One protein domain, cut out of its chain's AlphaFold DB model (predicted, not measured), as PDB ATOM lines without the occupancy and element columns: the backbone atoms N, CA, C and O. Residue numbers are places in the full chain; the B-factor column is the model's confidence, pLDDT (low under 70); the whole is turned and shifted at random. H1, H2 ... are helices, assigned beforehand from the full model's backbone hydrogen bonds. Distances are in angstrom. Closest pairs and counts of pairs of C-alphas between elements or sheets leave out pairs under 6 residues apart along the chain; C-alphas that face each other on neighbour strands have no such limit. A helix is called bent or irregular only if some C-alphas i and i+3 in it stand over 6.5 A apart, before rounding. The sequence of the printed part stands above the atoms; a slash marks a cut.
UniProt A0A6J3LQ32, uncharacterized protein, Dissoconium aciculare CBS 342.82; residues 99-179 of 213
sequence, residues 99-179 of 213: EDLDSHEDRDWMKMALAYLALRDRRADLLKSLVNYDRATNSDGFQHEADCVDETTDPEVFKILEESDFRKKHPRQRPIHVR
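Overview. This is residues 99 to 179 of the 213 residues of an uncharacterized protein of Dissoconium aciculare CBS 342.82 (UniProt A0A6J3LQ32). One long helix, H1, folds back through a tight turn into the short helix H2, and two more short helices pack on this hairpin, H3 on H1 and H4 on H2, while the shortest, H5, lies off the hairpin, close to H4 and near H3. H3 packs on the last part of H1, residues 116 to 120, H4 packs on H2, and H5 lies close to H4 and near H3, while the first residues before H1 and the last residues after H5 lie far from each other. The printed part has 81 residues, with five named helices in the order H1, H2, H3, H4, H5 and no named strand. The class is all helix, with 47 residues in named elements. The whole is compact, with a radius of gyration of the C-alphas of 12.7 A, but elongated in outline, with spans of 41 by 24 by 22 A.

Arrangement. H1, residues 104 to 120, is the longest helix, and it touches H2, residues 124 to 130. The two are a helical hairpin, running opposite ways at a shallow tilt of 24 degrees, and their closest C-alphas are those of Ala 115 and Leu 130, 5.2 A apart. H1 also touches H3, residues 140 to 148, with its residues 116 to 120 alone; the closest C-alphas, those of Tyr 116 and Phe 142, are 6.1 A apart. H1 and H3 run the same way at a shallow tilt of 28 degrees. H2 and H3 are apart. H2 touches H4, residues 155 to 163, and the closest C-alphas are those of Ala 124 and Val 157, 4.8 A apart. H2 and H4 run the same way at a shallow tilt of 25 degrees. The three pairs of helices that touch are mostly aligned in their packing, each at a shallow tilt. H1 and H4 are close but not clearly touching, with the C-alphas of Leu 119 and Val 157 the closest at 7.4 A, and they run opposite ways at a steep tilt of 45 degrees. H3 and H4 are also close but not clearly touching: their closest C-alphas, those of Ala 146 and Leu 161, are 7.2 A apart, and they run opposite ways at a steep tilt of 54 degrees. H5, residues 165 to 169, touches no helix. It is close to H4 but not clearly touching it, with the C-alphas of Leu 161 and Arg 167 the closest at 6.2 A. H3 and H5 are near each other, with 5 pairs of C-alphas within 10 A, while H5 is apart from H1 and from H2. In H1, H3, H4 and H5 every backbone O i to N i+4 pair is within hydrogen-bond range; in H2 it is 2 of 3.

Along the chain. H1 runs from C-alpha 104 at (10.883, 53.406, 26.026) to C-alpha 120 at (2.462, 31.917, 17.781), 24.5 A. H2, residues 124 to 130, is 10.0 A long; it is neither bent nor irregular, but only just, as C-alphas 125 and 128 are 6.0 A apart. H3, residues 140 to 148, measures 12.5 A, and H4, residues 155 to 163, measures 12.1 A. H5, residues 165 to 169, is 6.4 A long and ends with C-alpha 169 at (-3.100, 48.762, 8.257).

Size, cuts and confidence. The C-alphas farthest apart are those of Asp 100 and Arg 179, at 43.8 A. The printed part, residues 99 to 179 of a chain of 213, has no cut. The links from H1 to H2 and from H4 to H5 are tight, those from H2 to H3 and from H3 to H4 are short, and no link is long. The mean pLDDT of the printed part is 84.8, and the residues under 70 are 134 to 138, in the link from H2 to H3, and 175 to 179, after H5.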
ATOM      1  N   GLU A  99       7.112  48.395  32.884       88.06
ATOM      2  CA  GLU A  99       7.432  49.722  33.435       88.06
ATOM      3  C   GLU A  99       8.765  49.765  34.207       88.06
ATOM      4  O   GLU A  99       9.321  50.846  34.378       88.06
ATOM      5  N   ASP A 100       9.311  48.615  34.619       88.00
ATOM      6  CA  ASP A 100      10.629  48.532  35.264       88.00
ATOM      7  C   ASP A 100      11.804  48.666  34.268       88.00
ATOM      8  O   ASP A 100      12.960  48.835  34.686       88.00
ATOM      9  N   LEU A 101      11.538  48.569  32.957       87.75
ATOM     10  CA  LEU A 101      12.542  48.754  31.907       87.75
ATOM     11  C   LEU A 101      12.875  50.242  31.731       87.75
ATOM     12  O   LEU A 101      11.993  51.099  31.683       87.75
ATOM     13  N   ASP A 102      14.171  50.540  31.628       83.44
ATOM     14  CA  ASP A 102      14.685  51.909  31.743       83.44
ATOM     15  C   ASP A 102      14.373  52.778  30.516       83.44
ATOM     16  O   ASP A 102      14.148  53.985  30.654       83.44
ATOM     17  N   SER A 103      14.329  52.190  29.315       84.50
ATOM     18  CA  SER A 103      14.074  52.924  28.076       84.50
ATOM     19  C   SER A 103      12.682  52.632  27.497       84.50
ATOM     20  O   SER A 103      12.081  51.571  27.682       84.50
ATOM     21  N   HIS A 104      12.108  53.621  26.804       84.38
ATOM     22  CA  HIS A 104      10.883  53.406  26.026       84.38
ATOM     23  C   HIS A 104      11.122  52.399  24.900       84.38
ATOM     24  O   HIS A 104      10.288  51.536  24.662       84.38
ATOM     25  N   GLU A 105      12.271  52.488  24.240       84.25
ATOM     26  CA  GLU A 105      12.625  51.597  23.145       84.25
ATOM     27  C   GLU A 105      12.671  50.136  23.602       84.25
ATOM     28  O   GLU A 105      12.103  49.271  22.944       84.25
ATOM     29  N   ASP A 106      13.217  49.856  24.778       85.00
ATOM     30  CA  ASP A 106      13.306  48.492  25.290       85.00
ATOM     31  C   ASP A 106      11.933  47.889  25.583       85.00
ATOM     32  O   ASP A 106      11.669  46.711  25.327       85.00
ATOM     33  N   ARG A 107      11.030  48.724  26.109       88.19
ATOM     34  CA  ARG A 107       9.627  48.356  26.307       88.19
ATOM     35  C   ARG A 107       8.968  48.018  24.977       88.19
ATOM     36  O   ARG A 107       8.131  47.121  24.944       88.19
ATOM     37  N   ASP A 108       9.343  48.697  23.899       86.94
ATOM     38  CA  ASP A 108       8.804  48.455  22.560       86.94
ATOM     39  C   ASP A 108       9.273  47.118  22.002       86.94
ATOM     40  O   ASP A 108       8.448  46.332  21.533       86.94
ATOM     41  N   TRP A 109      10.571  46.835  22.108       87.44
ATOM     42  CA  TRP A 109      11.144  45.556  21.690       87.44
ATOM     43  C   TRP A 109      10.588  44.390  22.500       87.44
ATOM     44  O   TRP A 109      10.200  43.370  21.930       87.44
ATOM     45  N   MET A 110      10.434  44.564  23.814       90.19
ATOM     46  CA  MET A 110       9.798  43.557  24.657       90.19
ATOM     47  C   MET A 110       8.331  43.338  24.274       90.19
ATOM     48  O   MET A 110       7.892  42.198  24.139       90.19
ATOM     49  N   LYS A 111       7.554  44.406  24.052       89.56
ATOM     50  CA  LYS A 111       6.164  44.280  23.583       89.56
ATOM     51  C   LYS A 111       6.088  43.559  22.243       89.56
ATOM     52  O   LYS A 111       5.183  42.751  22.069       89.56
ATOM     53  N   MET A 112       7.029  43.808  21.333       87.88
ATOM     54  CA  MET A 112       7.111  43.101  20.055       87.88
ATOM     55  C   MET A 112       7.385  41.610  20.231       87.88
ATOM     56  O   MET A 112       6.622  40.796  19.713       87.88
ATOM     57  N   ALA A 113       8.399  41.251  21.019       90.06
ATOM     58  CA  ALA A 113       8.706  39.859  21.335       90.06
ATOM     59  C   ALA A 113       7.493  39.142  21.956       90.06
ATOM     60  O   ALA A 113       7.109  38.057  21.523       90.06
ATOM     61  N   LEU A 114       6.828  39.779  22.926       91.25
ATOM     62  CA  LEU A 114       5.643  39.225  23.585       91.25
ATOM     63  C   LEU A 114       4.432  39.125  22.650       91.25
ATOM     64  O   LEU A 114       3.675  38.159  22.754       91.25
ATOM     65  N   ALA A 115       4.224  40.104  21.762       91.06
ATOM     66  CA  ALA A 115       3.130  40.090  20.792       91.06
ATOM     67  C   ALA A 115       3.293  38.911  19.835       91.06
ATOM     68  O   ALA A 115       2.342  38.165  19.605       91.06
ATOM     69  N   TYR A 116       4.511  38.733  19.324       88.81
ATOM     70  CA  TYR A 116       4.844  37.643  18.423       88.81
ATOM     71  C   TYR A 116       4.663  36.284  19.102       88.81
ATOM     72  O   TYR A 116       3.983  35.408  18.570       88.81
ATOM     73  N   LEU A 117       5.197  36.120  20.319       89.56
ATOM     74  CA  LEU A 117       5.004  34.899  21.100       89.56
ATOM     75  C   LEU A 117       3.519  34.614  21.340       89.56
ATOM     76  O   LEU A 117       3.058  33.502  21.116       89.56
ATOM     77  N   ALA A 118       2.742  35.611  21.775       91.25
ATOM     78  CA  ALA A 118       1.303  35.457  21.993       91.25
ATOM     79  C   ALA A 118       0.557  35.015  20.730       91.25
ATOM     80  O   ALA A 118      -0.361  34.201  20.818       91.25
ATOM     81  N   LEU A 119       0.951  35.535  19.569       91.44
ATOM     82  CA  LEU A 119       0.382  35.142  18.292       91.44
ATOM     83  C   LEU A 119       0.714  33.680  17.954       91.44
ATOM     84  O   LEU A 119      -0.199  32.912  17.648       91.44
ATOM     85  N   ARG A 120       1.987  33.283  18.064       88.75
ATOM     86  CA  ARG A 120       2.462  31.917  17.781       88.75
ATOM     87  C   ARG A 120       1.831  30.877  18.705       88.75
ATOM     88  O   ARG A 120       1.330  29.862  18.235       88.75
ATOM     89  N   ASP A 121       1.775  31.174  19.999       90.62
ATOM     90  CA  ASP A 121       1.208  30.292  21.028       90.62
ATOM     91  C   ASP A 121      -0.332  30.337  21.063       90.62
ATOM     92  O   ASP A 121      -0.957  29.767  21.959       90.62
ATOM     93  N   ARG A 122      -0.959  31.051  20.114       93.31
ATOM     94  CA  ARG A 122      -2.414  31.237  19.999       93.31
ATOM     95  C   ARG A 122      -3.064  31.752  21.295       93.31
ATOM     96  O   ARG A 122      -4.212  31.449  21.617       93.31
ATOM     97  N   ARG A 123      -2.341  32.600  22.033       91.12
ATOM     98  CA  ARG A 123      -2.773  33.210  23.299       91.12
ATOM     99  C   ARG A 123      -3.569  34.490  23.066       91.12
ATOM    100  O   ARG A 123      -3.041  35.606  23.108       91.12
ATOM    101  N   ALA A 124      -4.862  34.313  22.806       91.50
ATOM    102  CA  ALA A 124      -5.822  35.392  22.568       91.50
ATOM    103  C   ALA A 124      -5.884  36.414  23.720       91.50
ATOM    104  O   ALA A 124      -5.935  37.625  23.490       91.50
ATOM    105  N   ASP A 125      -5.826  35.938  24.962       86.38
ATOM    106  CA  ASP A 125      -5.805  36.761  26.173       86.38
ATOM    107  C   ASP A 125      -4.699  37.824  26.140       86.38
ATOM    108  O   ASP A 125      -4.904  38.956  26.586       86.38
ATOM    109  N   LEU A 126      -3.559  37.492  25.534       84.94
ATOM    110  CA  LEU A 126      -2.408  38.380  25.446       84.94
ATOM    111  C   LEU A 126      -2.347  39.211  24.211       84.94
ATOM    112  O   LEU A 126      -2.096  40.420  24.293       84.94
ATOM    113  N   LEU A 127      -2.598  38.563  23.083       90.12
ATOM    114  CA  LEU A 127      -2.528  39.215  21.799       90.12
ATOM    115  C   LEU A 127      -3.424  40.456  21.790       90.12
ATOM    116  O   LEU A 127      -3.004  41.502  21.307       90.12
ATOM    117  N   LYS A 128      -4.594  40.402  22.439       89.00
ATOM    118  CA  LYS A 128      -5.514  41.542  22.540       89.00
ATOM    119  C   LYS A 128      -4.870  42.817  23.099       89.00
ATOM    120  O   LYS A 128      -5.190  43.911  22.639       89.00
ATOM    121  N   SER A 129      -3.990  42.686  24.091       85.44
ATOM    122  CA  SER A 129      -3.310  43.832  24.713       85.44
ATOM    123  C   SER A 129      -2.082  44.317  23.935       85.44
ATOM    124  O   SER A 129      -1.646  45.448  24.136       85.44
ATOM    125  N   LEU A 130      -1.544  43.487  23.037       88.12
ATOM    126  CA  LEU A 130      -0.256  43.706  22.374       88.12
ATOM    127  C   LEU A 130      -0.381  44.013  20.871       88.12
ATOM    128  O   LEU A 130       0.462  44.710  20.317       88.12
ATOM    129  N   VAL A 131      -1.449  43.556  20.208       85.38
ATOM    130  CA  VAL A 131      -1.633  43.623  18.744       85.38
ATOM    131  C   VAL A 131      -1.768  45.044  18.189       85.38
ATOM    132  O   VAL A 131      -1.417  45.309  17.047       85.38
ATOM    133  N   ASN A 132      -2.252  45.993  18.989       80.19
ATOM    134  CA  ASN A 132      -2.378  47.391  18.557       80.19
ATOM    135  C   ASN A 132      -1.107  48.206  18.832       80.19
ATOM    136  O   ASN A 132      -1.127  49.434  18.759       80.19
ATOM    137  N   TYR A 133      -0.007  47.540  19.186       76.31
ATOM    138  CA  TYR A 133       1.270  48.198  19.375       76.31
ATOM    139  C   TYR A 133       1.982  48.369  18.027       76.31
ATOM    140  O   TYR A 133       2.546  47.419  17.492       76.31
ATOM    141  N   ASP A 134       1.955  49.588  17.478       68.50
ATOM    142  CA  ASP A 134       2.376  49.897  16.099       68.50
ATOM    143  C   ASP A 134       3.777  49.398  15.719       68.50
ATOM    144  O   ASP A 134       3.995  49.005  14.577       68.50
ATOM    145  N   ARG A 135       4.741  49.397  16.648       68.12
ATOM    146  CA  ARG A 135       6.103  48.916  16.357       68.12
ATOM    147  C   ARG A 135       6.188  47.387  16.348       68.12
ATOM    148  O   ARG A 135       6.996  46.842  15.612       68.12
ATOM    149  N   ALA A 136       5.338  46.714  17.127       61.19
ATOM    150  CA  ALA A 136       5.343  45.258  17.258       61.19
ATOM    151  C   ALA A 136       4.793  44.535  16.028       61.19
ATOM    152  O   ALA A 136       5.167  43.398  15.766       61.19
ATOM    153  N   THR A 137       3.885  45.178  15.297       63.25
ATOM    154  CA  THR A 137       3.080  44.514  14.269       63.25
ATOM    155  C   THR A 137       3.452  44.901  12.841       63.25
ATOM    156  O   THR A 137       2.793  44.481  11.897       63.25
ATOM    157  N   ASN A 138       4.535  45.664  12.670       68.50
ATOM    158  CA  ASN A 138       5.062  46.074  11.366       68.50
ATOM    159  C   ASN A 138       6.188  45.164  10.838       68.50
ATOM    160  O   ASN A 138       6.837  45.536   9.865       68.50
ATOM    161  N   SER A 139       6.457  44.012  11.462       74.31
ATOM    162  CA  SER A 139       7.417  43.048  10.915       74.31
ATOM    163  C   SER A 139       6.736  42.080   9.946       74.31
ATOM    164  O   SER A 139       5.639  41.581  10.216       74.31
ATOM    165  N   ASP A 140       7.413  41.770   8.837       77.38
ATOM    166  CA  ASP A 140       6.926  40.817   7.830       77.38
ATOM    167  C   ASP A 140       6.625  39.444   8.453       77.38
ATOM    168  O   ASP A 140       5.629  38.806   8.116       77.38
ATOM    169  N   GLY A 141       7.436  39.018   9.428       78.81
ATOM    170  CA  GLY A 141       7.221  37.775  10.168       78.81
ATOM    171  C   GLY A 141       5.930  37.783  10.991       78.81
ATOM    172  O   GLY A 141       5.208  36.787  11.000       78.81
ATOM    173  N   PHE A 142       5.609  38.890  11.677       86.00
ATOM    174  CA  PHE A 142       4.365  38.987  12.451       86.00
ATOM    175  C   PHE A 142       3.156  38.962  11.518       86.00
ATOM    176  O   PHE A 142       2.168  38.284  11.796       86.00
ATOM    177  N   GLN A 143       3.244  39.670  10.388       88.06
ATOM    178  CA  GLN A 143       2.186  39.670   9.388       88.06
ATOM    179  C   GLN A 143       1.970  38.281   8.782       88.06
ATOM    180  O   GLN A 143       0.826  37.835   8.695       88.06
ATOM    181  N   HIS A 144       3.047  37.584   8.413       86.06
ATOM    182  CA  HIS A 144       2.976  36.226   7.884       86.06
ATOM    183  C   HIS A 144       2.278  35.273   8.861       86.06
ATOM    184  O   HIS A 144       1.328  34.583   8.486       86.06
ATOM    185  N   GLU A 145       2.695  35.281  10.129       87.62
ATOM    186  CA  GLU A 145       2.088  34.437  11.157       87.62
ATOM    187  C   GLU A 145       0.613  34.810  11.391       87.62
ATOM    188  O   GLU A 145      -0.247  33.938  11.513       87.62
ATOM    189  N   ALA A 146       0.283  36.105  11.375       91.69
ATOM    190  CA  ALA A 146      -1.090  36.578  11.538       91.69
ATOM    191  C   ALA A 146      -1.997  36.154  10.373       91.69
ATOM    192  O   ALA A 146      -3.191  35.917  10.569       91.69
ATOM    193  N   ASP A 147      -1.457  36.065   9.158       91.56
ATOM    194  CA  ASP A 147      -2.177  35.579   7.977       91.56
ATOM    195  C   ASP A 147      -2.389  34.056   8.006       91.56
ATOM    196  O   ASP A 147      -3.353  33.569   7.404       91.56
ATOM    197  N   CYS A 148      -1.560  33.324   8.760       90.81
ATOM    198  CA  CYS A 148      -1.685  31.882   8.985       90.81
ATOM    199  C   CYS A 148      -2.709  31.502  10.069       90.81
ATOM    200  O   CYS A 148      -3.079  30.333  10.163       90.81
ATOM    201  N   VAL A 149      -3.197  32.455  10.873       92.94
ATOM    202  CA  VAL A 149      -4.258  32.198  11.862       92.94
ATOM    203  C   VAL A 149      -5.573  31.885  11.150       92.94
ATOM    204  O   VAL A 149      -6.080  32.722  10.398       92.94
ATOM    205  N   ASP A 150      -6.149  30.717  11.428       92.88
ATOM    206  CA  ASP A 150      -7.399  30.246  10.829       92.88
ATOM    207  C   ASP A 150      -8.597  30.444  11.773       92.88
ATOM    208  O   ASP A 150      -8.510  30.236  12.983       92.88
ATOM    209  N   GLU A 151      -9.737  30.857  11.214       94.62
ATOM    210  CA  GLU A 151     -10.967  31.122  11.978       94.62
ATOM    211  C   GLU A 151     -11.546  29.849  12.611       94.62
ATOM    212  O   GLU A 151     -12.180  29.904  13.663       94.62
ATOM    213  N   THR A 152     -11.327  28.691  11.986       94.38
ATOM    214  CA  THR A 152     -11.860  27.406  12.446       94.38
ATOM    215  C   THR A 152     -11.029  26.845  13.594       94.38
ATOM    216  O   THR A 152     -11.599  26.281  14.528       94.38
ATOM    217  N   THR A 153      -9.699  26.969  13.527       95.06
ATOM    218  CA  THR A 153      -8.794  26.430  14.558       95.06
ATOM    219  C   THR A 153      -8.605  27.383  15.727       95.06
ATOM    220  O   THR A 153      -8.633  26.940  16.872       95.06
ATOM    221  N   ASP A 154      -8.470  28.683  15.453       95.75
ATOM    222  CA  ASP A 154      -8.079  29.701  16.429       95.75
ATOM    223  C   ASP A 154      -9.051  30.902  16.424       95.75
ATOM    224  O   ASP A 154      -8.631  32.051  16.239       95.75
ATOM    225  N   PRO A 155     -10.366  30.686  16.645       96.12
ATOM    226  CA  PRO A 155     -11.404  31.701  16.426       96.12
ATOM    227  C   PRO A 155     -11.215  32.973  17.262       96.12
ATOM    228  O   PRO A 155     -11.521  34.075  16.803       96.12
ATOM    229  N   GLU A 156     -10.708  32.857  18.493       97.19
ATOM    230  CA  GLU A 156     -10.495  34.016  19.369       97.19
ATOM    231  C   GLU A 156      -9.329  34.890  18.895       97.19
ATOM    232  O   GLU A 156      -9.459  36.114  18.827       97.19
ATOM    233  N   VAL A 157      -8.209  34.261  18.528       96.06
ATOM    234  CA  VAL A 157      -7.023  34.937  17.983       96.06
ATOM    235  C   VAL A 157      -7.371  35.575  16.642       96.06
ATOM    236  O   VAL A 157      -7.071  36.749  16.428       96.06
ATOM    237  N   PHE A 158      -8.068  34.831  15.777       95.88
ATOM    238  CA  PHE A 158      -8.558  35.318  14.492       95.88
ATOM    239  C   PHE A 158      -9.393  36.582  14.676       95.88
ATOM    240  O   PHE A 158      -9.092  37.615  14.085       95.88
ATOM    241  N   LYS A 159     -10.393  36.536  15.562       96.38
ATOM    242  CA  LYS A 159     -11.253  37.685  15.849       96.38
ATOM    243  C   LYS A 159     -10.461  38.896  16.345       96.38
ATOM    244  O   LYS A 159     -10.693  40.003  15.870       96.38
ATOM    245  N   ILE A 160      -9.527  38.698  17.279       95.62
ATOM    246  CA  ILE A 160      -8.679  39.783  17.798       95.62
ATOM    247  C   ILE A 160      -7.884  40.437  16.672       95.62
ATOM    248  O   ILE A 160      -7.834  41.665  16.607       95.62
ATOM    249  N   LEU A 161      -7.282  39.635  15.790       94.25
ATOM    250  CA  LEU A 161      -6.551  40.146  14.637       94.25
ATOM    251  C   LEU A 161      -7.482  40.929  13.712       94.25
ATOM    252  O   LEU A 161      -7.184  42.080  13.414       94.25
ATOM    253  N   GLU A 162      -8.620  40.364  13.310       94.19
ATOM    254  CA  GLU A 162      -9.538  41.021  12.370       94.19
ATOM    255  C   GLU A 162     -10.148  42.327  12.912       94.19
ATOM    256  O   GLU A 162     -10.393  43.260  12.147       94.19
ATOM    257  N   GLU A 163     -10.345  42.440  14.228       94.56
ATOM    258  CA  GLU A 163     -10.865  43.653  14.874       94.56
ATOM    259  C   GLU A 163      -9.775  44.700  15.200       94.56
ATOM    260  O   GLU A 163     -10.099  45.844  15.539       94.56
ATOM    261  N   SER A 164      -8.493  44.332  15.108       92.44
ATOM    262  CA  SER A 164      -7.357  45.186  15.488       92.44
ATOM    263  C   SER A 164      -7.066  46.316  14.489       92.44
ATOM    264  O   SER A 164      -7.384  46.244  13.300       92.44
ATOM    265  N   ASP A 165      -6.385  47.367  14.955       90.19
ATOM    266  CA  ASP A 165      -5.846  48.412  14.075       90.19
ATOM    267  C   ASP A 165      -4.711  47.883  13.190       90.19
ATOM    268  O   ASP A 165      -4.525  48.378  12.076       90.19
ATOM    269  N   PHE A 166      -4.011  46.834  13.639       90.75
ATOM    270  CA  PHE A 166      -3.041  46.106  12.827       90.75
ATOM    271  C   PHE A 166      -3.672  45.627  11.515       90.75
ATOM    272  O   PHE A 166      -3.169  45.970  10.449       90.75
ATOM    273  N   ARG A 167      -4.819  44.935  11.552       91.00
ATOM    274  CA  ARG A 167      -5.445  44.397  10.329       91.00
ATOM    275  C   ARG A 167      -6.018  45.480   9.412       91.00
ATOM    276  O   ARG A 167      -6.081  45.287   8.200       91.00
ATOM    277  N   LYS A 168      -6.372  46.651   9.955       89.88
ATOM    278  CA  LYS A 168      -6.740  47.824   9.139       89.88
ATOM    279  C   LYS A 168      -5.554  48.348   8.326       89.88
ATOM    280  O   LYS A 168      -5.751  48.792   7.198       89.88
ATOM    281  N   LYS A 169      -4.348  48.323   8.905       89.50
ATOM    282  CA  LYS A 169      -3.100  48.762   8.257       89.50
ATOM    283  C   LYS A 169      -2.508  47.687   7.347       89.50
ATOM    284  O   LYS A 169      -1.993  48.016   6.284       89.50
ATOM    285  N   HIS A 170      -2.659  46.426   7.740       88.88
ATOM    286  CA  HIS A 170      -2.121  45.243   7.072       88.88
ATOM    287  C   HIS A 170      -3.250  44.268   6.726       88.88
ATOM    288  O   HIS A 170      -3.419  43.247   7.406       88.88
ATOM    289  N   PRO A 171      -4.074  44.581   5.702       90.62
ATOM    290  CA  PRO A 171      -5.168  43.713   5.290       90.62
ATOM    291  C   PRO A 171      -4.672  42.296   5.026       90.62
ATOM    292  O   PRO A 171      -3.619  42.112   4.414       90.62
ATOM    293  N   ARG A 172      -5.454  41.308   5.475       88.25
ATOM    294  CA  ARG A 172      -5.096  39.895   5.361       88.25
ATOM    295  C   ARG A 172      -4.776  39.565   3.915       88.25
ATOM    296  O   ARG A 172      -5.618  39.729   3.025       88.25
ATOM    297  N   GLN A 173      -3.575  39.061   3.695       85.94
ATOM    298  CA  GLN A 173      -3.229  38.467   2.423       85.94
ATOM    299  C   GLN A 173      -3.606  36.993   2.519       85.94
ATOM    300  O   GLN A 173      -3.479  36.367   3.571       85.94
ATOM    301  N   ARG A 174      -4.145  36.409   1.441       70.44
ATOM    302  CA  ARG A 174      -4.215  34.941   1.407       70.44
ATOM    303  C   ARG A 174      -2.775  34.470   1.568       70.44
ATOM    304  O   ARG A 174      -1.965  34.958   0.777       70.44
ATOM    305  N   PRO A 175      -2.457  33.576   2.524       58.09
ATOM    306  CA  PRO A 175      -1.106  33.070   2.634       58.09
ATOM    307  C   PRO A 175      -0.756  32.525   1.259       58.09
ATOM    308  O   PRO A 175      -1.404  31.597   0.757       58.09
ATOM    309  N   ILE A 176       0.197  33.179   0.591       47.12
ATOM    310  CA  ILE A 176       0.772  32.619  -0.617       47.12
ATOM    311  C   ILE A 176       1.298  31.289  -0.112       47.12
ATOM    312  O   ILE A 176       2.139  31.259   0.784       47.12
ATOM    313  N   HIS A 177       0.741  30.185  -0.610       43.47
ATOM    314  CA  HIS A 177       1.415  28.908  -0.505       43.47
ATOM    315  C   HIS A 177       2.696  29.082  -1.306       43.47
ATOM    316  O   HIS A 177       2.771  28.734  -2.485       43.47
ATOM    317  N   VAL A 178       3.697  29.687  -0.675       42.16
ATOM    318  CA  VAL A 178       5.066  29.507  -1.068       42.16
ATOM    319  C   VAL A 178       5.233  28.025  -0.798       42.16
ATOM    320  O   VAL A 178       5.447  27.585   0.327       42.16
ATOM    321  N   ARG A 179       5.034  27.216  -1.846       31.92
ATOM    322  CA  ARG A 179       5.821  26.005  -1.978       31.92
ATOM    323  C   ARG A 179       7.238  26.534  -1.944       31.92
ATOM    324  O   ARG A 179       7.791  26.889  -2.981       31.92
TER     325      ARG A 179